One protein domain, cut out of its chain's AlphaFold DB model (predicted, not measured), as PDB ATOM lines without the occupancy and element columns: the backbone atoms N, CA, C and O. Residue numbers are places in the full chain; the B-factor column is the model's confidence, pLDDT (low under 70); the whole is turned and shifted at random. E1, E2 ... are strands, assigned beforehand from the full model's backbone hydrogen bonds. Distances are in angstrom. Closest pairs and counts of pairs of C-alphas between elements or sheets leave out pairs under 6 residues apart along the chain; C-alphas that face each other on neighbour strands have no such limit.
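This is residues 23 to 85 and 92 to 201 of the 225 residues of an uncharacterized protein of Actinobacteria bacterium (UniProt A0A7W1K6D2). Four antiparallel sheets, E1 to E4, E5 to E7, E8 to E11 and E12 to E15, follow one another face to face in a stack of sheets along the longest axis. The strands of the first two sheets run nearly along each other, at 13 degrees, and those of the last two are crossed at 55 degrees. The printed part has 173 residues with fifteen named strands, E1 to E15 along the chain, and no named helix: the class is all strand. In each sheet the strands stand in chain order. The whole is compact, with a radius of gyration of the C-alphas of 16.0 A and spans of 48 by 36 by 29 A.

E1, residues 23 to 28, E2, 33 to 38, E3, 43 to 48, and E4, 54 to 58, form a meander, each strand the antiparallel neighbour of the one before; N 24 and O 36 are 2.9 A apart, N 35 and O 46 2.8 A, and N 45 and O 57 2.8 A. E5, residues 60 to 65, E6, 70 to 75, and E7, 100 to 103, form the next sheet, with N 61 and O 74 at 2.9 A and N 71 and O 102 at 2.8 A. The closest C-alphas of E1 and E5 are those of Gly 27 and Val 65, 5.2 A. E8, residues 117 to 127, E9, 133 to 140, E10, 146 to 151, and E11, 163 to 167, form a second meander, strongly twisted, with N 120 and O 139 at 2.9 A, N 134 and O 150 at 2.9 A, and N 147 and O 166 at 2.8 A. The closest C-alphas of E5 and E8 are those of Asp 64 and Val 124, 6.7 A. E12, residues 172 to 176, E13, 182 to 186, E14, 189 to 194, and E15, 197 to 200, form a third meander, with N 175 and O 183 at 3.0 A, N 184 and O 191 at 2.9 A, and N 192 and O 199 at 2.9 A. The closest C-alphas of E8 and E12 are those of Ala 126 and Thr 175, 5.1 A.

E1 begins with C-alpha 23 at (199.022, 181.933, 187.594). E8 is 22.8 A long and bends by 85 degrees at residue 123; E9, 18.2 A long, bends by 78 degrees at residue 137. E15 ends with C-alpha 200 at (183.281, 210.294, 209.319).

The two C-alphas farthest apart, those of Asp 41 and Leu 201, are 49.3 A apart. Residues 86 to 91 are not printed; C-alphas 85 and 92 are 10.5 A apart across the cut. The links E7 to E8 and E10 to E11 are long. The model's pLDDT is under 70 at residues 81 to 85, 92 and 154 to 159.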
ATOM      1  N   VAL A  23     200.057 180.896 187.625       85.94
ATOM      2  CA  VAL A  23     199.022 181.933 187.594       85.94
ATOM      3  C   VAL A  23     199.229 182.868 188.782       85.94
ATOM      4  O   VAL A  23     199.066 182.459 189.929       85.94
ATOM      5  N   LEU A  24     199.572 184.127 188.504       86.62
ATOM      6  CA  LEU A  24     199.875 185.138 189.523       86.62
ATOM      7  C   LEU A  24     198.640 185.929 189.967       86.62
ATOM      8  O   LEU A  24     198.535 186.339 191.118       86.62
ATOM      9  N   SER A  25     197.698 186.159 189.054       86.56
ATOM     10  CA  SER A  25     196.426 186.814 189.363       86.56
ATOM     11  C   SER A  25     195.319 186.323 188.440       86.56
ATOM     12  O   SER A  25     195.575 185.894 187.310       86.56
ATOM     13  N   VAL A  26     194.083 186.370 188.941       88.06
ATOM     14  CA  VAL A  26     192.873 185.959 188.222       88.06
ATOM     15  C   VAL A  26     191.801 187.019 188.410       88.06
ATOM     16  O   VAL A  26     191.387 187.289 189.533       88.06
ATOM     17  N   GLY A  27     191.312 187.572 187.306       86.62
ATOM     18  CA  GLY A  27     190.096 188.373 187.257       86.62
ATOM     19  C   GLY A  27     188.970 187.598 186.586       86.62
ATOM     20  O   GLY A  27     189.206 186.831 185.651       86.62
ATOM     21  N   ARG A  28     187.733 187.803 187.038       85.44
ATOM     22  CA  ARG A  28     186.540 187.182 186.451       85.44
ATOM     23  C   ARG A  28     185.545 188.247 186.022       85.44
ATOM     24  O   ARG A  28     185.275 189.184 186.764       85.44
ATOM     25  N   THR A  29     184.931 188.038 184.865       82.25
ATOM     26  CA  THR A  29     183.780 188.815 184.398       82.25
ATOM     27  C   THR A  29     182.629 187.887 184.016       82.25
ATOM     28  O   THR A  29     182.704 186.666 184.179       82.25
ATOM     29  N   SER A  30     181.541 188.461 183.501       80.31
ATOM     30  CA  SER A  30     180.462 187.697 182.871       80.31
ATOM     31  C   SER A  30     180.885 187.011 181.565       80.31
ATOM     32  O   SER A  30     180.226 186.061 181.155       80.31
ATOM     33  N   VAL A  31     181.961 187.478 180.921       80.69
ATOM     34  CA  VAL A  31     182.449 186.957 179.633       80.69
ATOM     35  C   VAL A  31     183.426 185.798 179.829       80.69
ATOM     36  O   VAL A  31     183.422 184.866 179.037       80.69
ATOM     37  N   GLY A  32     184.253 185.832 180.875       86.06
ATOM     38  CA  GLY A  32     185.244 184.788 181.124       86.06
ATOM     39  C   GLY A  32     186.221 185.150 182.235       86.06
ATOM     40  O   GLY A  32     185.895 185.918 183.146       86.06
ATOM     41  N   TYR A  33     187.425 184.592 182.152       88.88
ATOM     42  CA  TYR A  33     188.511 184.830 183.097       88.88
ATOM     43  C   TYR A  33     189.707 185.476 182.406       88.88
ATOM     44  O   TYR A  33     189.972 185.231 181.228       88.88
ATOM     45  N   PHE A  34     190.451 186.264 183.171       89.94
ATOM     46  CA  PHE A  34     191.663 186.947 182.745       89.94
ATOM     47  C   PHE A  34     192.775 186.609 183.720       89.94
ATOM     48  O   PHE A  34     192.634 186.821 184.923       89.94
ATOM     49  N   LEU A  35     193.854 186.043 183.201       90.94
ATOM     50  CA  LEU A  35     194.920 185.450 183.990       90.94
ATOM     51  C   LEU A  35     196.219 186.195 183.724       90.94
ATOM     52  O   LEU A  35     196.560 186.420 182.564       90.94
ATOM     53  N   THR A  36     196.963 186.505 184.780       92.19
ATOM     54  CA  THR A  36     198.392 186.809 184.656       92.19
ATOM     55  C   THR A  36     199.158 185.502 184.734       92.19
ATOM     56  O   THR A  36     199.147 184.849 185.776       92.19
ATOM     57  N   VAL A  37     199.810 185.119 183.641       89.62
ATOM     58  CA  VAL A  37     200.570 183.871 183.526       89.62
ATOM     59  C   VAL A  37     202.056 184.195 183.497       89.62
ATOM     60  O   VAL A  37     202.518 184.860 182.569       89.62
ATOM     61  N   LEU A  38     202.796 183.702 184.489       87.50
ATOM     62  CA  LEU A  38     204.254 183.694 184.519       87.50
ATOM     63  C   LEU A  38     204.766 182.452 183.787       87.50
ATOM     64  O   LEU A  38     204.755 181.347 184.327       87.50
ATOM     65  N   GLY A  39     205.183 182.641 182.538       82.31
ATOM     66  CA  GLY A  39     205.870 181.625 181.749       82.31
ATOM     67  C   GLY A  39     207.379 181.621 182.007       82.31
ATOM     68  O   GLY A  39     207.898 182.373 182.827       82.31
ATOM     69  N   ARG A  40     208.105 180.780 181.263       78.31
ATOM     70  CA  ARG A  40     209.562 180.626 181.411       78.31
ATOM     71  C   ARG A  40     210.347 181.912 181.132       78.31
ATOM     72  O   ARG A  40     211.311 182.190 181.837       78.31
ATOM     73  N   ASP A  41     209.937 182.647 180.103       78.44
ATOM     74  CA  ASP A  41     210.677 183.799 179.574       78.44
ATOM     75  C   ASP A  41     209.850 185.095 179.603       78.44
ATOM     76  O   ASP A  41     210.345 186.147 179.206       78.44
ATOM     77  N   ASP A  42     208.580 185.029 180.019       85.56
ATOM     78  CA  ASP A  42     207.652 186.148 179.872       85.56
ATOM     79  C   ASP A  42     206.458 186.084 180.838       85.56
ATOM     80  O   ASP A  42     206.048 185.003 181.263       85.56
ATOM     81  N   VAL A  43     205.857 187.243 181.120       90.31
ATOM     82  CA  VAL A  43     204.586 187.385 181.837       90.31
ATOM     83  C   VAL A  43     203.533 187.977 180.920       90.31
ATOM     84  O   VAL A  43     203.708 189.051 180.347       90.31
ATOM     85  N   ASN A  44     202.411 187.277 180.812       91.69
ATOM     86  CA  ASN A  44     201.373 187.589 179.847       91.69
ATOM     87  C   ASN A  44     199.992 187.637 180.496       91.69
ATOM     88  O   ASN A  44     199.671 186.824 181.363       91.69
ATOM     89  N   VAL A  45     199.141 188.532 179.996       91.62
ATOM     90  CA  VAL A  45     197.707 188.525 180.274       91.62
ATOM     91  C   VAL A  45     197.005 187.656 179.241       91.62
ATOM     92  O   VAL A  45     197.042 187.943 178.040       91.62
ATOM     93  N   VAL A  46     196.331 186.610 179.709       90.06
ATOM     94  CA  VAL A  46     195.632 185.625 178.878       90.06
ATOM     95  C   VAL A  46     194.154 185.599 179.253       90.06
ATOM     96  O   VAL A  46     193.803 185.497 180.426       90.06
ATOM     97  N   GLY A  47     193.276 185.688 178.258       89.06
ATOM     98  CA  GLY A  47     191.847 185.445 178.427       89.06
ATOM     99  C   GLY A  47     191.514 183.962 178.271       89.06
ATOM    100  O   GLY A  47     192.097 183.287 177.426       89.06
ATOM    101  N   THR A  48     190.576 183.453 179.071       85.94
ATOM    102  CA  THR A  48     190.091 182.064 179.008       85.94
ATOM    103  C   THR A  48     188.594 181.958 179.319       85.94
ATOM    104  O   THR A  48     188.012 182.837 179.958       85.94
ATOM    105  N   GLY A  49     187.956 180.872 178.871       83.25
ATOM    106  CA  GLY A  49     186.538 180.587 179.127       83.25
ATOM    107  C   GLY A  49     185.543 181.214 178.142       83.25
ATOM    108  O   GLY A  49     184.363 181.284 178.468       83.25
ATOM    109  N   TYR A  50     185.996 181.662 176.965       80.00
ATOM    110  CA  TYR A  50     185.160 182.176 175.869       80.00
ATOM    111  C   TYR A  50     185.781 181.845 174.495       80.00
ATOM    112  O   TYR A  50     186.943 181.451 174.432       80.00
ATOM    113  N   GLU A  51     185.009 181.971 173.405       72.06
ATOM    114  CA  GLU A  51     185.379 181.469 172.062       72.06
ATOM    115  C   GLU A  51     186.706 182.047 171.533       72.06
ATOM    116  O   GLU A  51     187.548 181.295 171.051       72.06
ATOM    117  N   ASP A  52     186.929 183.351 171.719       73.38
ATOM    118  CA  ASP A  52     188.131 184.074 171.269       73.38
ATOM    119  C   ASP A  52     189.219 184.193 172.359       73.38
ATOM    120  O   ASP A  52     189.972 185.172 172.422       73.38
ATOM    121  N   ALA A  53     189.260 183.238 173.290       81.38
ATOM    122  CA  ALA A  53     190.263 183.184 174.349       81.38
ATOM    123  C   ALA A  53     191.694 183.078 173.791       81.38
ATOM    124  O   ALA A  53     191.951 182.430 172.777       81.38
ATOM    125  N   GLY A  54     192.652 183.708 174.474       84.25
ATOM    126  CA  GLY A  54     194.039 183.768 174.018       84.25
ATOM    127  C   GLY A  54     194.857 184.867 174.685       84.25
ATOM    128  O   GLY A  54     194.446 185.465 175.679       84.25
ATOM    129  N   LEU A  55     196.040 185.133 174.126       88.19
ATOM    130  CA  LEU A  55     196.911 186.220 174.572       88.19
ATOM    131  C   LEU A  55     196.230 187.576 174.339       88.19
ATOM    132  O   LEU A  55     195.898 187.916 173.205       88.19
ATOM    133  N   LEU A  56     196.067 188.359 175.404       88.44
ATOM    134  CA  LEU A  56     195.461 189.691 175.355       88.44
ATOM    135  C   LEU A  56     196.508 190.799 175.407       88.44
ATOM    136  O   LEU A  56     196.422 191.772 174.654       88.44
ATOM    137  N   LEU A  57     197.489 190.657 176.298       90.69
ATOM    138  CA  LEU A  57     198.520 191.664 176.505       90.69
ATOM    139  C   LEU A  57     199.828 191.003 176.929       90.69
ATOM    140  O   LEU A  57     199.872 190.307 177.942       90.69
ATOM    141  N   ALA A  58     200.884 191.229 176.149       90.94
ATOM    142  CA  ALA A  58     202.202 190.681 176.435       90.94
ATOM    143  C   ALA A  58     203.015 191.562 177.385       90.94
ATOM    144  O   ALA A  58     202.820 192.780 177.392       90.94
ATOM    145  N   HIS A  59     203.937 190.967 178.144       93.00
ATOM    146  CA  HIS A  59     204.847 191.647 179.080       93.00
ATOM    147  C   HIS A  59     204.146 192.459 180.188       93.00
ATOM    148  O   HIS A  59     204.674 193.472 180.654       93.00
ATOM    149  N   HIS A  60     202.941 192.053 180.592       94.56
ATOM    150  CA  HIS A  60     202.124 192.753 181.588       94.56
ATOM    151  C   HIS A  60     201.432 191.773 182.530       94.56
ATOM    152  O   HIS A  60     201.142 190.633 182.166       94.56
ATOM    153  N   GLY A  61     201.099 192.266 183.720       94.25
ATOM    154  CA  GLY A  61     200.196 191.611 184.657       94.25
ATOM    155  C   GLY A  61     198.924 192.419 184.884       94.25
ATOM    156  O   GLY A  61     198.902 193.643 184.744       94.25
ATOM    157  N   VAL A  62     197.857 191.721 185.256       94.19
ATOM    158  CA  VAL A  62     196.582 192.296 185.694       94.19
ATOM    159  C   VAL A  62     196.634 192.570 187.194       94.19
ATOM    160  O   VAL A  62     196.770 191.632 187.983       94.19
ATOM    161  N   ILE A  63     196.485 193.843 187.568       94.56
ATOM    162  CA  ILE A  63     196.283 194.277 188.956       94.56
ATOM    163  C   ILE A  63     194.885 193.851 189.409       94.56
ATOM    164  O   ILE A  63     194.747 193.187 190.430       94.56
ATOM    165  N   ASP A  64     193.854 194.222 188.641       93.25
ATOM    166  CA  ASP A  64     192.470 193.806 188.886       93.25
ATOM    167  C   ASP A  64     191.584 194.013 187.640       93.25
ATOM    168  O   ASP A  64     191.946 194.743 186.705       93.25
ATOM    169  N   VAL A  65     190.406 193.388 187.632       91.38
ATOM    170  CA  VAL A  65     189.413 193.457 186.553       91.38
ATOM    171  C   VAL A  65     188.075 193.938 187.100       91.38
ATOM    172  O   VAL A  65     187.482 193.323 187.982       91.38
ATOM    173  N   SER A  66     187.557 195.019 186.520       89.31
ATOM    174  CA  SER A  66     186.248 195.547 186.889       89.31
ATOM    175  C   SER A  66     185.121 194.588 186.486       89.31
ATOM    176  O   SER A  66     185.247 193.851 185.500       89.31
ATOM    177  N   PRO A  67     183.949 194.667 187.142       84.31
ATOM    178  CA  PRO A  67     182.760 193.929 186.708       84.31
ATOM    179  C   PRO A  67     182.370 194.183 185.240       84.31
ATOM    180  O   PRO A  67     181.821 193.302 184.582       84.31
ATOM    181  N   GLY A  68     182.679 195.376 184.714       80.12
ATOM    182  CA  GLY A  68     182.455 195.761 183.316       80.12
ATOM    183  C   GLY A  68     183.516 195.249 182.332       80.12
ATOM    184  O   GLY A  68     183.416 195.525 181.137       80.12
ATOM    185  N   GLY A  69     184.532 194.525 182.810       83.00
ATOM    186  CA  GLY A  69     185.610 193.943 182.008       83.00
ATOM    187  C   GLY A  69     186.712 194.911 181.586       83.00
ATOM    188  O   GLY A  69     187.509 194.587 180.705       83.00
ATOM    189  N   GLN A  70     186.778 196.093 182.197       87.88
ATOM    190  CA  GLN A  70     187.950 196.955 182.086       87.88
ATOM    191  C   GLN A  70     189.016 196.502 183.082       87.88
ATOM    192  O   GLN A  70     188.704 196.101 184.200       87.88
ATOM    193  N   MET A  71     190.279 196.572 182.686       91.12
ATOM    194  CA  MET A  71     191.393 196.051 183.471       91.12
ATOM    195  C   MET A  71     192.306 197.185 183.911       91.12
ATOM    196  O   MET A  71     192.555 198.129 183.152       91.12
ATOM    197  N   LEU A  72     192.836 197.054 185.121       94.44
ATOM    198  CA  LEU A  72     194.044 197.748 185.537       94.44
ATOM    199  C   LEU A  72     195.206 196.782 185.341       94.44
ATOM    200  O   LEU A  72     195.197 195.672 185.870       94.44
ATOM    201  N   VAL A  73     196.181 197.193 184.541       95.44
ATOM    202  CA  VAL A  73     197.362 196.395 184.207       95.44
ATOM    203  C   VAL A  73     198.621 197.168 184.551       95.44
ATOM    204  O   VAL A  73     198.587 198.390 184.679       95.44
ATOM    205  N   THR A  74     199.733 196.462 184.678       96.50
ATOM    206  CA  THR A  74     201.048 197.063 184.895       96.50
ATOM    207  C   THR A  74     202.120 196.262 184.148       96.50
ATOM    208  O   THR A  74     201.930 195.053 183.947       96.50
ATOM    209  N   PRO A  75     203.210 196.894 183.679       95.44
ATOM    210  CA  PRO A  75     204.325 196.180 183.064       95.44
ATOM    211  C   PRO A  75     204.913 195.112 183.993       95.44
ATOM    212  O   PRO A  75     205.016 195.308 185.200       95.44
ATOM    213  N   ALA A  76     205.354 193.984 183.431       92.94
ATOM    214  CA  ALA A  76     205.943 192.878 184.197       92.94
ATOM    215  C   ALA A  76     207.149 193.301 185.058       92.94
ATOM    216  O   ALA A  76     207.352 192.784 186.155       92.94
ATOM    217  N   THR A  77     207.912 194.287 184.581       92.19
ATOM    218  CA  THR A  77     209.089 194.849 185.257       92.19
ATOM    219  C   THR A  77     208.768 195.577 186.566       92.19
ATOM    220  O   THR A  77     209.678 195.814 187.350       92.19
ATOM    221  N   GLU A  78     207.504 195.934 186.817       92.06
ATOM    222  CA  GLU A  78     207.086 196.665 188.025       92.06
ATOM    223  C   GLU A  78     206.839 195.770 189.248       92.06
ATOM    224  O   GLU A  78     206.874 196.255 190.385       92.06
ATOM    225  N   PHE A  79     206.541 194.486 189.023       88.12
ATOM    226  CA  PHE A  79     206.137 193.552 190.079       88.12
ATOM    227  C   PHE A  79     206.909 192.241 190.088       88.12
ATOM    228  O   PHE A  79     206.828 191.522 191.077       88.12
ATOM    229  N   LEU A  80     207.653 191.906 189.035       84.44
ATOM    230  CA  LEU A  80     208.645 190.847 189.132       84.44
ATOM    231  C   LEU A  80     209.920 191.423 189.758       84.44
ATOM    232  O   LEU A  80     210.604 192.209 189.100       84.44
ATOM    233  N   PRO A  81     210.288 191.055 190.998       63.69
ATOM    234  CA  PRO A  81     211.648 191.306 191.452       63.69
ATOM    235  C   PRO A  81     212.631 190.521 190.571       63.69
ATOM    236  O   PRO A  81     212.324 189.410 190.139       63.69
ATOM    237  N   GLU A  82     213.847 191.045 190.365       55.00
ATOM    238  CA  GLU A  82     214.938 190.321 189.676       55.00
ATOM    239  C   GLU A  82     215.253 188.954 190.328       55.00
ATOM    240  O   GLU A  82     215.887 188.095 189.715       55.00
ATOM    241  N   GLN A  83     214.790 188.729 191.563       49.38
ATOM    242  CA  GLN A  83     214.879 187.473 192.300       49.38
ATOM    243  C   GLN A  83     213.547 187.216 193.012       49.38
ATOM    244  O   GLN A  83     213.276 187.796 194.062       49.38
ATOM    245  N   LEU A  84     212.705 186.337 192.460       58.75
ATOM    246  CA  LEU A  84     211.613 185.732 193.226       58.75
ATOM    247  C   LEU A  84     212.244 185.048 194.442       58.75
ATOM    248  O   LEU A  84     212.974 184.067 194.295       58.75
ATOM    249  N   SER A  85     212.021 185.608 195.631       49.97
ATOM    250  CA  SER A  85     212.472 185.018 196.885       49.97
ATOM    251  C   SER A  85     211.902 183.608 196.970       49.97
ATOM    252  O   SER A  85     210.694 183.431 197.108       49.97
ATOM    253  N   PRO A  92     202.114 185.544 198.686       68.44
ATOM    254  CA  PRO A  92     201.951 185.369 197.251       68.44
ATOM    255  C   PRO A  92     202.274 186.673 196.529       68.44
ATOM    256  O   PRO A  92     201.890 187.760 196.985       68.44
ATOM    257  N   LEU A  93     202.982 186.547 195.407       77.56
ATOM    258  CA  LEU A  93     203.355 187.681 194.580       77.56
ATOM    259  C   LEU A  93     202.101 188.474 194.210       77.56
ATOM    260  O   LEU A  93     201.137 187.921 193.681       77.56
ATOM    261  N   ARG A  94     202.116 189.777 194.487       83.31
ATOM    262  CA  ARG A  94     201.030 190.675 194.101       83.31
ATOM    263  C   ARG A  94     201.419 191.417 192.843       83.31
ATOM    264  O   ARG A  94     202.504 191.985 192.760       83.31
ATOM    265  N   VAL A  95     200.504 191.443 191.885       91.00
ATOM    266  CA  VAL A  95     200.645 192.278 190.698       91.00
ATOM    267  C   VAL A  95     200.282 193.711 191.089       91.00
ATOM    268  O   VAL A  95     199.114 194.031 191.300       91.00
ATOM    269  N   SER A  96     201.297 194.558 191.224       93.31
ATOM    270  CA  SER A  96     201.184 195.960 191.644       93.31
ATOM    271  C   SER A  96     202.244 196.796 190.943       93.31
ATOM    272  O   SER A  96     203.373 196.334 190.797       93.31
ATOM    273  N   GLY A  97     201.933 198.026 190.559       94.56
ATOM    274  CA  GLY A  97     202.879 198.833 189.798       94.56
ATOM    275  C   GLY A  97     202.283 200.107 189.244       94.56
ATOM    276  O   GLY A  97     201.121 200.420 189.524       94.56
ATOM    277  N   GLU A  98     203.080 200.851 188.476       95.94
ATOM    278  CA  GLU A  98     202.547 201.928 187.639       95.94
ATOM    279  C   GLU A  98     201.418 201.371 186.770       95.94
ATOM    280  O   GLU A  98     201.594 200.394 186.034       95.94
ATOM    281  N   ALA A  99     200.225 201.935 186.945       95.75
ATOM    282  CA  ALA A  99     199.011 201.354 186.409       95.75
ATOM    283  C   ALA A  99     198.634 201.981 185.066       95.75
ATOM    284  O   ALA A  99     198.652 203.200 184.884       95.75
ATOM    285  N   SER A 100     198.163 201.138 184.156       95.25
ATOM    286  CA  SER A 100     197.528 201.542 182.909       95.25
ATOM    287  C   SER A 100     196.138 200.917 182.829       95.25
ATOM    288  O   SER A 100     195.877 199.815 183.314       95.25
ATOM    289  N   ARG A 101     195.212 201.630 182.195       93.00
ATOM    290  CA  ARG A 101     193.878 201.123 181.874       93.00
ATOM    291  C   ARG A 101     193.952 200.338 180.584       93.00
ATOM    292  O   ARG A 101     194.460 200.833 179.578       93.00
ATOM    293  N   TYR A 102     193.385 199.146 180.588       91.06
ATOM    294  CA  TYR A 102     193.311 198.304 179.410       91.06
ATOM    295  C   TYR A 102     191.877 197.828 179.199       91.06
ATOM    296  O   TYR A 102     191.199 197.368 180.118       91.06
ATOM    297  N   ARG A 103     191.402 197.954 177.962       85.69
ATOM    298  CA  ARG A 103     190.141 197.365 177.523       85.69
ATOM    299  C   ARG A 103     190.476 196.178 176.643       85.69
ATOM    300  O   ARG A 103     191.286 196.304 175.728       85.69
ATOM    301  N   MET A 104     189.799 195.064 176.886       76.94
ATOM    302  CA  MET A 104     189.850 193.895 176.019       76.94
ATOM    303  C   MET A 104     189.609 194.310 174.557       76.94
ATOM    304  O   MET A 104     188.627 194.995 174.262       76.94
ATOM    305  N   PHE A 105     190.536 193.951 173.667       71.81
ATOM    306  CA  PHE A 105     190.523 194.329 172.243       71.81
ATOM    307  C   PHE A 105     190.595 195.846 171.956       71.81
ATOM    308  O   PHE A 105     190.350 196.282 170.835       71.81
ATOM    309  N   GLY A 106     190.934 196.668 172.954       71.81
ATOM    310  CA  GLY A 106     190.944 198.133 172.874       71.81
ATOM    311  C   GLY A 106     192.244 198.754 172.358       71.81
ATOM    312  O   GLY A 106     192.358 199.978 172.351       71.81
ATOM    313  N   GLY A 107     193.221 197.946 171.940       81.56
ATOM    314  CA  GLY A 107     194.543 198.410 171.517       81.56
ATOM    315  C   GLY A 107     195.560 198.390 172.658       81.56
ATOM    316  O   GLY A 107     195.637 197.416 173.399       81.56
ATOM    317  N   ARG A 108     196.387 199.434 172.766       89.56
ATOM    318  CA  ARG A 108     197.438 199.519 173.795       89.56
ATOM    319  C   ARG A 108     196.864 199.978 175.142       89.56
ATOM    320  O   ARG A 108     195.891 200.736 175.139       89.56
ATOM    321  N   PRO A 109     197.465 199.570 176.275       93.19
ATOM    322  CA  PRO A 109     197.159 200.163 177.571       93.19
ATOM    323  C   PRO A 109     197.326 201.687 177.545       93.19
ATOM    324  O   PRO A 109     198.185 202.214 176.836       93.19
ATOM    325  N   VAL A 110     196.485 202.386 178.304       92.00
ATOM    326  CA  VAL A 110     196.511 203.845 178.448       92.00
ATOM    327  C   VAL A 110     196.881 204.181 179.880       92.00
ATOM    328  O   VAL A 110     196.129 203.843 180.796       92.00
ATOM    329  N   ASP A 111     197.996 204.876 180.061       92.31
ATOM    330  CA  ASP A 111     198.535 205.191 181.382       92.31
ATOM    331  C   ASP A 111     197.520 205.911 182.269       92.31
ATOM    332  O   ASP A 111     196.731 206.762 181.829       92.31
ATOM    333  N   LEU A 112     197.515 205.524 183.541       92.25
ATOM    334  CA  LEU A 112     196.710 206.153 184.568       92.25
ATOM    335  C   LEU A 112     197.546 207.243 185.238       92.25
ATOM    336  O   LEU A 112     198.349 206.980 186.131       92.25
ATOM    337  N   LEU A 113     197.351 208.476 184.781       91.56
ATOM    338  CA  LEU A 113     198.097 209.635 185.259       91.56
ATOM    339  C   LEU A 113     197.243 210.465 186.217       91.56
ATOM    340  O   LEU A 113     196.126 210.846 185.864       91.56
ATOM    341  N   ALA A 114     197.785 210.798 187.384       89.69
ATOM    342  CA  ALA A 114     197.291 211.874 188.241       89.69
ATOM    343  C   ALA A 114     198.214 213.083 188.036       89.69
ATOM    344  O   ALA A 114     199.418 212.895 187.968       89.69
ATOM    345  N   ASP A 115     197.711 214.303 187.852       87.31
ATOM    346  CA  ASP A 115     198.557 215.505 187.673       87.31
ATOM    347  C   ASP A 115     199.769 215.324 186.720       87.31
ATOM    348  O   ASP A 115     200.868 215.817 186.964       87.31
ATOM    349  N   ALA A 116     199.561 214.584 185.621       86.50
ATOM    350  CA  ALA A 116     200.564 214.205 184.616       86.50
ATOM    351  C   ALA A 116     201.719 213.284 185.075       86.50
ATOM    352  O   ALA A 116     202.621 213.025 184.280       86.50
ATOM    353  N   ALA A 117     201.682 212.736 186.290       91.25
ATOM    354  CA  ALA A 117     202.613 211.708 186.755       91.25
ATOM    355  C   ALA A 117     201.929 210.328 186.879       91.25
ATOM    356  O   ALA A 117     200.735 210.270 187.208       91.25
ATOM    357  N   PRO A 118     202.656 209.219 186.636       93.06
ATOM    358  CA  PRO A 118     202.123 207.869 186.794       93.06
ATOM    359  C   PRO A 118     201.586 207.619 188.202       93.06
ATOM    360  O   PRO A 118     202.193 208.019 189.201       93.06
ATOM    361  N   LEU A 119     200.440 206.944 188.278       95.56
ATOM    362  CA  LEU A 119     199.889 206.451 189.531       95.56
ATOM    363  C   LEU A 119     200.266 204.977 189.699       95.56
ATOM    364  O   LEU A 119     199.843 204.123 188.915       95.56
ATOM    365  N   ARG A 120     201.022 204.670 190.752       95.81
ATOM    366  CA  ARG A 120     201.295 203.294 191.167       95.81
ATOM    367  C   ARG A 120     200.122 202.770 191.986       95.81
ATOM    368  O   ARG A 120     199.749 203.385 192.980       95.81
ATOM    369  N   ILE A 121     199.544 201.641 191.587       95.69
ATOM    370  CA  ILE A 121     198.455 200.983 192.319       95.69
ATOM    371  C   ILE A 121     198.998 199.746 193.029       95.69
ATOM    372  O   ILE A 121     199.572 198.856 192.404       95.69
ATOM    373  N   GLU A 122     198.764 199.688 194.337       92.62
ATOM    374  CA  GLU A 122     199.145 198.563 195.195       92.62
ATOM    375  C   GLU A 122     198.020 197.531 195.305       92.62
ATOM    376  O   GLU A 122     198.261 196.325 195.318       92.62
ATOM    377  N   ARG A 123     196.770 198.000 195.397       90.75
ATOM    378  CA  ARG A 123     195.577 197.144 195.408       90.75
ATOM    379  C   ARG A 123     194.320 197.920 195.054       90.75
ATOM    380  O   ARG A 123     194.184 199.094 195.400       90.75
ATOM    381  N   VAL A 124     193.360 197.224 194.465       94.00
ATOM    382  CA  VAL A 124     191.984 197.703 194.319       94.00
ATOM    383  C   VAL A 124     191.175 197.273 195.541       94.00
ATOM    384  O   VAL A 124     191.357 196.174 196.059       94.00
ATOM    385  N   LEU A 125     190.325 198.166 196.046       93.88
ATOM    386  CA  LEU A 125     189.475 197.907 197.210       93.88
ATOM    387  C   LEU A 125     188.026 197.640 196.813       93.88
ATOM    388  O   LEU A 125     187.395 196.744 197.361       93.88
ATOM    389  N   ALA A 126     187.488 198.448 195.898       93.12
ATOM    390  CA  ALA A 126     186.087 198.372 195.506       93.12
ATOM    391  C   ALA A 126     185.837 199.065 194.168       93.12
ATOM    392  O   ALA A 126     186.522 200.027 193.826       93.12
ATOM    393  N   TYR A 127     184.787 198.637 193.469       90.69
ATOM    394  CA  TYR A 127     184.299 199.254 192.238       90.69
ATOM    395  C   TYR A 127     182.955 199.937 192.463       90.69
ATOM    396  O   TYR A 127     182.124 199.432 193.220       90.69
ATOM    397  N   THR A 128     182.716 201.053 191.771       88.06
ATOM    398  CA  THR A 128     181.362 201.610 191.664       88.06
ATOM    399  C   THR A 128     180.457 200.658 190.891       88.06
ATOM    400  O   THR A 128     180.937 199.816 190.123       88.06
ATOM    401  N   ASP A 129     179.145 200.872 190.990       76.50
ATOM    402  CA  ASP A 129     178.203 200.210 190.095       76.50
ATOM    403  C   ASP A 129     178.583 200.454 188.616       76.50
ATOM    404  O   ASP A 129     179.099 201.515 188.236       76.50
ATOM    405  N   GLY A 130     178.450 199.411 187.800       75.44
ATOM    406  CA  GLY A 130     178.917 199.375 186.410       75.44
ATOM    407  C   GLY A 130     180.439 199.285 186.199       75.44
ATOM    408  O   GLY A 130     180.879 199.235 185.051       75.44
ATOM    409  N   GLY A 131     181.265 199.265 187.254       82.12
ATOM    410  CA  GLY A 131     182.712 199.014 187.147       82.12
ATOM    411  C   GLY A 131     183.520 200.116 186.449       82.12
ATOM    412  O   GLY A 131     184.621 199.865 185.962       82.12
ATOM    413  N   THR A 132     182.982 201.335 186.369       85.00
ATOM    414  CA  THR A 132     183.613 202.451 185.641       85.00
ATOM    415  C   THR A 132     184.604 203.253 186.480       85.00
ATOM    416  O   THR A 132     185.441 203.960 185.911       85.00
ATOM    417  N   ARG A 133     184.556 203.128 187.810       90.31
ATOM    418  CA  ARG A 133     185.529 203.684 188.754       90.31
ATOM    419  C   ARG A 133     185.881 202.659 189.821       90.31
ATOM    420  O   ARG A 133     185.091 201.752 190.088       90.31
ATOM    421  N   ALA A 134     187.029 202.849 190.454       94.06
ATOM    422  CA  ALA A 134     187.407 202.100 191.638       94.06
ATOM    423  C   ALA A 134     188.003 202.983 192.725       94.06
ATOM    424  O   ALA A 134     188.621 204.009 192.444       94.06
ATOM    425  N   LEU A 135     187.865 202.515 193.960       95.88
ATOM    426  CA  LEU A 135     188.723 202.911 195.062       95.88
ATOM    427  C   LEU A 135     189.934 201.996 195.104       95.88
ATOM    428  O   LEU A 135     189.794 200.771 195.110       95.88
ATOM    429  N   VAL A 136     191.112 202.598 195.155       96.25
ATOM    430  CA  VAL A 136     192.391 201.890 195.157       96.25
ATOM    431  C   VAL A 136     193.300 202.457 196.233       96.25
ATOM    432  O   VAL A 136     193.213 203.639 196.569       96.25
ATOM    433  N   ILE A 137     194.194 201.618 196.748       95.81
ATOM    434  CA  ILE A 137     195.379 202.097 197.453       95.81
ATOM    435  C   ILE A 137     196.490 202.250 196.428       95.81
ATOM    436  O   ILE A 137     196.797 201.310 195.688       95.81
ATOM    437  N   GLY A 138     197.075 203.438 196.385       95.19
ATOM    438  CA  GLY A 138     198.127 203.765 195.444       95.19
ATOM    439  C   GLY A 138     198.977 204.938 195.902       95.19
ATOM    440  O   GLY A 138     198.702 205.583 196.918       95.19
ATOM    441  N   ARG A 139     200.018 205.204 195.122       95.19
ATOM    442  CA  ARG A 139     201.030 206.223 195.380       95.19
ATOM    443  C   ARG A 139     201.369 206.973 194.110       95.19
ATOM    444  O   ARG A 139     201.328 206.420 193.013       95.19
ATOM    445  N   GLN A 140     201.762 208.222 194.292       93.06
ATOM    446  CA  GLN A 140     202.308 209.058 193.242       93.06
ATOM    447  C   GLN A 140     203.666 209.598 193.699       93.06
ATOM    448  O   GLN A 140     203.774 210.209 194.758       93.06
ATOM    449  N   GLY A 141     204.715 209.371 192.906       83.69
ATOM    450  CA  GLY A 141     206.063 209.834 193.242       83.69
ATOM    451  C   GLY A 141     206.583 209.270 194.570       83.69
ATOM    452  O   GLY A 141     206.590 208.058 194.775       83.69
ATOM    453  N   LEU A 142     207.054 210.155 195.454       74.44
ATOM    454  CA  LEU A 142     207.615 209.801 196.769       74.44
ATOM    455  C   LEU A 142     206.585 209.875 197.908       74.44
ATOM    456  O   LEU A 142     206.958 209.735 199.076       74.44
ATOM    457  N   ASP A 143     205.313 210.103 197.585       80.69
ATOM    458  CA  ASP A 143     204.262 210.191 198.589       80.69
ATOM    459  C   ASP A 143     203.941 208.813 199.190       80.69
ATOM    460  O   ASP A 143     204.138 207.757 198.579       80.69
ATOM    461  N   GLY A 144     203.453 208.825 200.433       87.88
ATOM    462  CA  GLY A 144     202.992 207.616 201.113       87.88
ATOM    463  C   GLY A 144     201.699 207.059 200.513       87.88
ATOM    464  O   GLY A 144     201.031 207.724 199.720       87.88
ATOM    465  N   ASP A 145     201.328 205.845 200.927       92.81
ATOM    466  CA  ASP A 145     200.085 205.205 200.488       92.81
ATOM    467  C   ASP A 145     198.870 206.098 200.761       92.81
ATOM    468  O   ASP A 145     198.659 206.616 201.864       92.81
ATOM    469  N   ALA A 146     198.042 206.257 199.735       95.12
ATOM    470  CA  ALA A 146     196.813 207.019 199.807       95.12
ATOM    471  C   ALA A 146     195.663 206.266 199.144       95.12
ATOM    472  O   ALA A 146     195.849 205.398 198.286       95.12
ATOM    473  N   LEU A 147     194.454 206.614 199.566       95.56
ATOM    474  CA  LEU A 147     193.227 206.214 198.912       95.56
ATOM    475  C   LEU A 147     192.984 207.133 197.716       95.56
ATOM    476  O   LEU A 147     192.881 208.354 197.865       95.56
ATOM    477  N   TRP A 148     192.822 206.523 196.549       95.75
ATOM    478  CA  TRP A 148     192.498 207.206 195.305       95.75
ATOM    479  C   TRP A 148     191.179 206.685 194.749       95.75
ATOM    480  O   TRP A 148     190.902 205.488 194.793       95.75
ATOM    481  N   GLU A 149     190.381 207.582 194.178       94.31
ATOM    482  CA  GLU A 149     189.296 207.214 193.275       94.31
ATOM    483  C   GLU A 149     189.823 207.305 191.843       94.31
ATOM    484  O   GLU A 149     190.208 208.381 191.382       94.31
ATOM    485  N   VAL A 150     189.860 206.179 191.133       93.75
ATOM    486  CA  VAL A 150     190.413 206.094 189.779       93.75
ATOM    487  C   VAL A 150     189.319 205.764 188.769       93.75
ATOM    488  O   VAL A 150     188.501 204.872 189.005       93.75
ATOM    489  N   PRO A 151     189.276 206.448 187.619       90.62
ATOM    490  CA  PRO A 151     188.402 206.064 186.526       90.62
ATOM    491  C   PRO A 151     189.013 204.896 185.767       90.62
ATOM    492  O   PRO A 151     190.165 204.950 185.352       90.62
ATOM    493  N   ILE A 152     188.224 203.856 185.539       85.81
ATOM    494  CA  ILE A 152     188.638 202.644 184.822       85.81
ATOM    495  C   ILE A 152     187.928 202.567 183.468       85.81
ATOM    496  O   ILE A 152     188.484 202.080 182.483       85.81
ATOM    497  N   GLY A 153     186.720 203.131 183.384       75.19
ATOM    498  CA  GLY A 153     185.993 203.274 182.132       75.19
ATOM    499  C   GLY A 153     186.758 204.121 181.111       75.19
ATOM    500  O   GLY A 153     187.188 205.238 181.399       75.19
ATOM    501  N   ILE A 154     186.868 203.602 179.888       63.75
ATOM    502  CA  ILE A 154     187.325 204.342 178.706       63.75
ATOM    503  C   ILE A 154     186.071 204.823 177.960       63.75
ATOM    504  O   ILE A 154     185.698 204.266 176.930       63.75
ATOM    505  N   ALA A 155     185.337 205.779 178.533       52.91
ATOM    506  CA  ALA A 155     184.143 206.347 177.908       52.91
ATOM    507  C   ALA A 155     184.250 207.876 177.834       52.91
ATOM    508  O   ALA A 155     184.443 208.533 178.853       52.91
ATOM    509  N   GLY A 156     184.078 208.429 176.628       51.31
ATOM    510  CA  GLY A 156     184.004 209.873 176.377       51.31
ATOM    511  C   GLY A 156     185.321 210.541 175.963       51.31
ATOM    512  O   GLY A 156     186.405 209.980 176.088       51.31
ATOM    513  N   SER A 157     185.203 211.762 175.433       47.22
ATOM    514  CA  SER A 157     186.284 212.556 174.820       47.22
ATOM    515  C   SER A 157     187.262 213.179 175.823       47.22
ATOM    516  O   SER A 157     188.277 213.736 175.415       47.22
ATOM    517  N   GLN A 158     186.966 213.103 177.122       54.12
ATOM    518  CA  GLN A 158     187.880 213.497 178.189       54.12
ATOM    519  C   GLN A 158     187.897 212.398 179.252       54.12
ATOM    520  O   GLN A 158     186.875 212.181 179.908       54.12
ATOM    521  N   PRO A 159     189.017 211.678 179.427       62.22
ATOM    522  CA  PRO A 159     189.135 210.753 180.537       62.22
ATOM    523  C   PRO A 159     189.053 211.557 181.837       62.22
ATOM    524  O   PRO A 159     189.780 212.533 182.014       62.22
ATOM    525  N   ALA A 160     188.172 211.141 182.748       75.44
ATOM    526  CA  ALA A 160     188.246 211.607 184.124       75.44
ATOM    527  C   ALA A 160     189.664 211.338 184.663       75.44
ATOM    528  O   ALA A 160     190.323 210.382 184.239       75.44
ATOM    529  N   LEU A 161     190.129 212.188 185.574       87.75
ATOM    530  CA  LEU A 161     191.428 212.023 186.216       87.75
ATOM    531  C   LEU A 161     191.269 211.250 187.531       87.75
ATOM    532  O   LEU A 161     190.221 211.371 188.177       87.75
ATOM    533  N   PRO A 162     192.280 210.463 187.937       93.19
ATOM    534  CA  PRO A 162     192.390 209.978 189.303       93.19
ATOM    535  C   PRO A 162     192.258 211.121 190.304       93.19
ATOM    536  O   PRO A 162     192.765 212.221 190.083       93.19
ATOM    537  N   ARG A 163     191.596 210.847 191.424       92.31
ATOM    538  CA  ARG A 163     191.366 211.821 192.485       92.31
ATOM    539  C   ARG A 163     191.903 211.294 193.801       92.31
ATOM    540  O   ARG A 163     191.479 210.240 194.271       92.31
ATOM    541  N   TYR A 164     192.782 212.073 194.413       94.19
ATOM    542  CA  TYR A 164     193.218 211.839 195.780       94.19
ATOM    543  C   TYR A 164     192.032 211.996 196.741       94.19
ATOM    544  O   TYR A 164     191.283 212.976 196.660       94.19
ATOM    545  N   VAL A 165     191.846 211.034 197.646       93.81
ATOM    546  CA  VAL A 165     190.785 211.075 198.663       93.81
ATOM    547  C   VAL A 165     191.376 211.408 200.027       93.81
ATOM    548  O   VAL A 165     191.010 212.421 200.621       93.81
ATOM    549  N   ILE A 166     192.268 210.555 200.530       92.88
ATOM    550  CA  ILE A 166     192.899 210.711 201.841       92.88
ATOM    551  C   ILE A 166     194.174 209.867 201.914       92.88
ATOM    552  O   ILE A 166     194.271 208.829 201.261       92.88
ATOM    553  N   GLN A 167     195.135 210.284 202.732       92.69
ATOM    554  CA  GLN A 167     196.279 209.451 203.084       92.69
ATOM    555  C   GLN A 167     195.792 208.306 203.973       92.69
ATOM    556  O   GLN A 167     195.022 208.545 204.901       92.69
ATOM    557  N   VAL A 168     196.238 207.082 203.712       90.94
ATOM    558  CA  VAL A 168     195.834 205.922 204.515       90.94
ATOM    559  C   VAL A 168     196.985 205.442 205.383       90.94
ATOM    560  O   VAL A 168     198.159 205.610 205.044       90.94
ATOM    561  N   ARG A 169     196.655 204.831 206.521       81.06
ATOM    562  CA  ARG A 169     197.608 204.083 207.338       81.06
ATOM    563  C   ARG A 169     196.970 202.772 207.780       81.06
ATOM    564  O   ARG A 169     195.763 202.680 207.984       81.06
ATOM    565  N   GLY A 170     197.807 201.749 207.921       80.00
ATOM    566  CA  GLY A 170     197.371 200.436 208.384       80.00
ATOM    567  C   GLY A 170     196.426 199.723 207.412       80.00
ATOM    568  O   GLY A 170     196.563 199.815 206.190       80.00
ATOM    569  N   SER A 171     195.501 198.940 207.967       83.19
ATOM    570  CA  SER A 171     194.526 198.200 207.171       83.19
ATOM    571  C   SER A 171     193.461 199.146 206.618       83.19
ATOM    572  O   SER A 171     192.957 200.019 207.320       83.19
ATOM    573  N   THR A 172     193.103 198.952 205.350       90.19
ATOM    574  CA  THR A 172     192.070 199.741 204.679       90.19
ATOM    575  C   THR A 172     191.173 198.804 203.895       90.19
ATOM    576  O   THR A 172     191.666 197.962 203.140       90.19
ATOM    577  N   ALA A 173     189.867 198.981 204.051       91.00
ATOM    578  CA  ALA A 173     188.844 198.288 203.285       91.00
ATOM    579  C   ALA A 173     187.849 199.307 202.735       91.00
ATOM    580  O   ALA A 173     187.641 200.367 203.329       91.00
ATOM    581  N   ALA A 174     187.225 198.998 201.603       92.62
ATOM    582  CA  ALA A 174     186.173 199.837 201.059       92.62
ATOM    583  C   ALA A 174     185.096 199.010 200.360       92.62
ATOM    584  O   ALA A 174     185.327 197.872 199.967       92.62
ATOM    585  N   THR A 175     183.924 199.609 200.191       91.75
ATOM    586  CA  THR A 175     182.823 199.084 199.378       91.75
ATOM    587  C   THR A 175     182.005 200.244 198.832       91.75
ATOM    588  O   THR A 175     181.977 201.318 199.429       91.75
ATOM    589  N   TYR A 176     181.280 200.023 197.740       89.50
ATOM    590  CA  TYR A 176     180.242 200.944 197.282       89.50
ATOM    591  C   TYR A 176     178.852 200.435 197.657       89.50
ATOM    592  O   TYR A 176     178.623 199.227 197.718       89.50
ATOM    593  N   ALA A 177     177.940 201.365 197.922       88.50
ATOM    594  CA  ALA A 177     176.503 201.136 197.909       88.50
ATOM    595  C   ALA A 177     175.928 201.432 196.514       88.50
ATOM    596  O   ALA A 177     176.553 202.103 195.690       88.50
ATOM    597  N   ASN A 178     174.702 200.967 196.270       83.75
ATOM    598  CA  ASN A 178     174.016 201.113 194.979       83.75
ATOM    599  C   ASN A 178     173.746 202.577 194.585       83.75
ATOM    600  O   ASN A 178     173.531 202.868 193.415       83.75
ATOM    601  N   ASP A 179     173.746 203.505 195.546       86.44
ATOM    602  CA  ASP A 179     173.578 204.940 195.289       86.44
ATOM    603  C   ASP A 179     174.897 205.650 194.917       86.44
ATOM    604  O   ASP A 179     174.922 206.871 194.755       86.44
ATOM    605  N   GLY A 180     175.994 204.896 194.788       85.94
ATOM    606  CA  GLY A 180     177.326 205.415 194.490       85.94
ATOM    607  C   GLY A 180     178.086 205.933 195.712       85.94
ATOM    608  O   GLY A 180     179.226 206.375 195.563       85.94
ATOM    609  N   THR A 181     177.510 205.860 196.917       91.31
ATOM    610  CA  THR A 181     178.229 206.175 198.155       91.31
ATOM    611  C   THR A 181     179.285 205.109 198.418       91.31
ATOM    612  O   THR A 181     178.974 203.921 198.508       91.31
ATOM    613  N   ALA A 182     180.538 205.526 198.573       92.56
ATOM    614  CA  ALA A 182     181.599 204.649 199.047       92.56
ATOM    615  C   ALA A 182     181.642 204.653 200.576       92.56
ATOM    616  O   ALA A 182     181.516 205.702 201.198       92.56
ATOM    617  N   PHE A 183     181.880 203.498 201.180       92.38
ATOM    618  CA  PHE A 183     182.196 203.353 202.595       92.38
ATOM    619  C   PHE A 183     183.630 202.871 202.708       92.38
ATOM    620  O   PHE A 183     184.016 201.924 202.026       92.38
ATOM    621  N   VAL A 184     184.418 203.539 203.541       92.25
ATOM    622  CA  VAL A 184     185.852 203.303 203.688       92.25
ATOM    623  C   VAL A 184     186.152 203.108 205.160       92.25
ATOM    624  O   VAL A 184     185.866 203.983 205.971       92.25
ATOM    625  N   LEU A 185     186.757 201.978 205.497       90.81
ATOM    626  CA  LEU A 185     187.351 201.736 206.800       90.81
ATOM    627  C   LEU A 185     188.848 202.027 206.704       90.81
ATOM    628  O   LEU A 185     189.541 201.362 205.939       90.81
ATOM    629  N   THR A 186     189.331 203.011 207.456       88.88
ATOM    630  CA  THR A 186     190.761 203.332 207.596       88.88
ATOM    631  C   THR A 186     191.001 203.975 208.957       88.88
ATOM    632  O   THR A 186     190.134 204.707 209.440       88.88
ATOM    633  N   ASP A 187     192.160 203.717 209.567       84.56
ATOM    634  CA  ASP A 187     192.516 204.226 210.903       84.56
ATOM    635  C   ASP A 187     191.444 203.928 211.972       84.56
ATOM    636  O   ASP A 187     191.042 204.814 212.730       84.56
ATOM    637  N   ASP A 188     190.922 202.695 211.975       80.19
ATOM    638  CA  ASP A 188     189.863 202.212 212.880       80.19
ATOM    639  C   ASP A 188     188.574 203.054 212.858       80.19
ATOM    640  O   ASP A 188     187.766 203.035 213.791       80.19
ATOM    641  N   ARG A 189     188.366 203.816 211.780       86.50
ATOM    642  CA  ARG A 189     187.206 204.685 211.585       86.50
ATOM    643  C   ARG A 189     186.509 204.371 210.279       86.50
ATOM    644  O   ARG A 189     187.142 204.164 209.242       86.50
ATOM    645  N   LEU A 190     185.182 204.385 210.335       89.62
ATOM    646  CA  LEU A 190     184.340 204.277 209.158       89.62
ATOM    647  C   LEU A 190     184.059 205.673 208.604       89.62
ATOM    648  O   LEU A 190     183.668 206.589 209.324       89.62
ATOM    649  N   TRP A 191     184.234 205.814 207.303       92.19
ATOM    650  CA  TRP A 191     183.984 207.029 206.551       92.19
ATOM    651  C   TRP A 191     182.997 206.721 205.436       92.19
ATOM    652  O   TRP A 191     183.004 205.618 204.889       92.19
ATOM    653  N   HIS A 192     182.191 207.704 205.054       93.44
ATOM    654  CA  HIS A 192     181.490 207.670 203.779       93.44
ATOM    655  C   HIS A 192     182.071 208.705 202.810       93.44
ATOM    656  O   HIS A 192     182.467 209.802 203.200       93.44
ATOM    657  N   LEU A 193     182.159 208.345 201.539       92.12
ATOM    658  CA  LEU A 193     182.585 209.201 200.447       92.12
ATOM    659  C   LEU A 193     181.403 209.362 199.498       92.12
ATOM    660  O   LEU A 193     180.994 208.408 198.835       92.12
ATOM    661  N   ARG A 194     180.868 210.577 199.419       90.88
ATOM    662  CA  ARG A 194     179.760 210.924 198.529       90.88
ATOM    663  C   ARG A 194     180.017 212.284 197.911       90.88
ATOM    664  O   ARG A 194     180.429 213.200 198.613       90.88
ATOM    665  N   GLU A 195     179.795 212.411 196.603       85.12
ATOM    666  CA  GLU A 195     179.960 213.687 195.881       85.12
ATOM    667  C   GLU A 195     181.324 214.348 196.168       85.12
ATOM    668  O   GLU A 195     181.432 215.546 196.413       85.12
ATOM    669  N   ASN A 196     182.386 213.533 196.170       83.25
ATOM    670  CA  ASN A 196     183.770 213.917 196.474       83.25
ATOM    671  C   ASN A 196     184.045 214.372 197.916       83.25
ATOM    672  O   ASN A 196     185.170 214.773 198.218       83.25
ATOM    673  N   ARG A 197     183.070 214.270 198.819       89.38
ATOM    674  CA  ARG A 197     183.223 214.620 200.227       89.38
ATOM    675  C   ARG A 197     183.368 213.369 201.080       89.38
ATOM    676  O   ARG A 197     182.493 212.507 201.070       89.38
ATOM    677  N   LEU A 198     184.474 213.303 201.818       91.88
ATOM    678  CA  LEU A 198     184.704 212.289 202.839       91.88
ATOM    679  C   LEU A 198     184.195 212.811 204.189       91.88
ATOM    680  O   LEU A 198     184.595 213.892 204.627       91.88
ATOM    681  N   THR A 199     183.329 212.051 204.849       93.75
ATOM    682  CA  THR A 199     182.796 212.386 206.177       93.75
ATOM    683  C   THR A 199     182.870 211.167 207.081       93.75
ATOM    684  O   THR A 199     182.594 210.051 206.639       93.75
ATOM    685  N   ALA A 200     183.265 211.369 208.336       91.31
ATOM    686  CA  ALA A 200     183.281 210.294 209.319       91.31
ATOM    687  C   ALA A 200     181.846 209.841 209.612       91.31
ATOM    688  O   ALA A 200     180.944 210.670 209.751       91.31
ATOM    689  N   LEU A 201     181.645 208.529 209.685       88.50
ATOM    690  CA  LEU A 201     180.398 207.936 210.133       88.50
ATOM    691  C   LEU A 201     180.511 207.670 211.634       88.50
ATOM    692  O   LEU A 201     181.325 206.854 212.062       88.50
TER     693      LEU A 201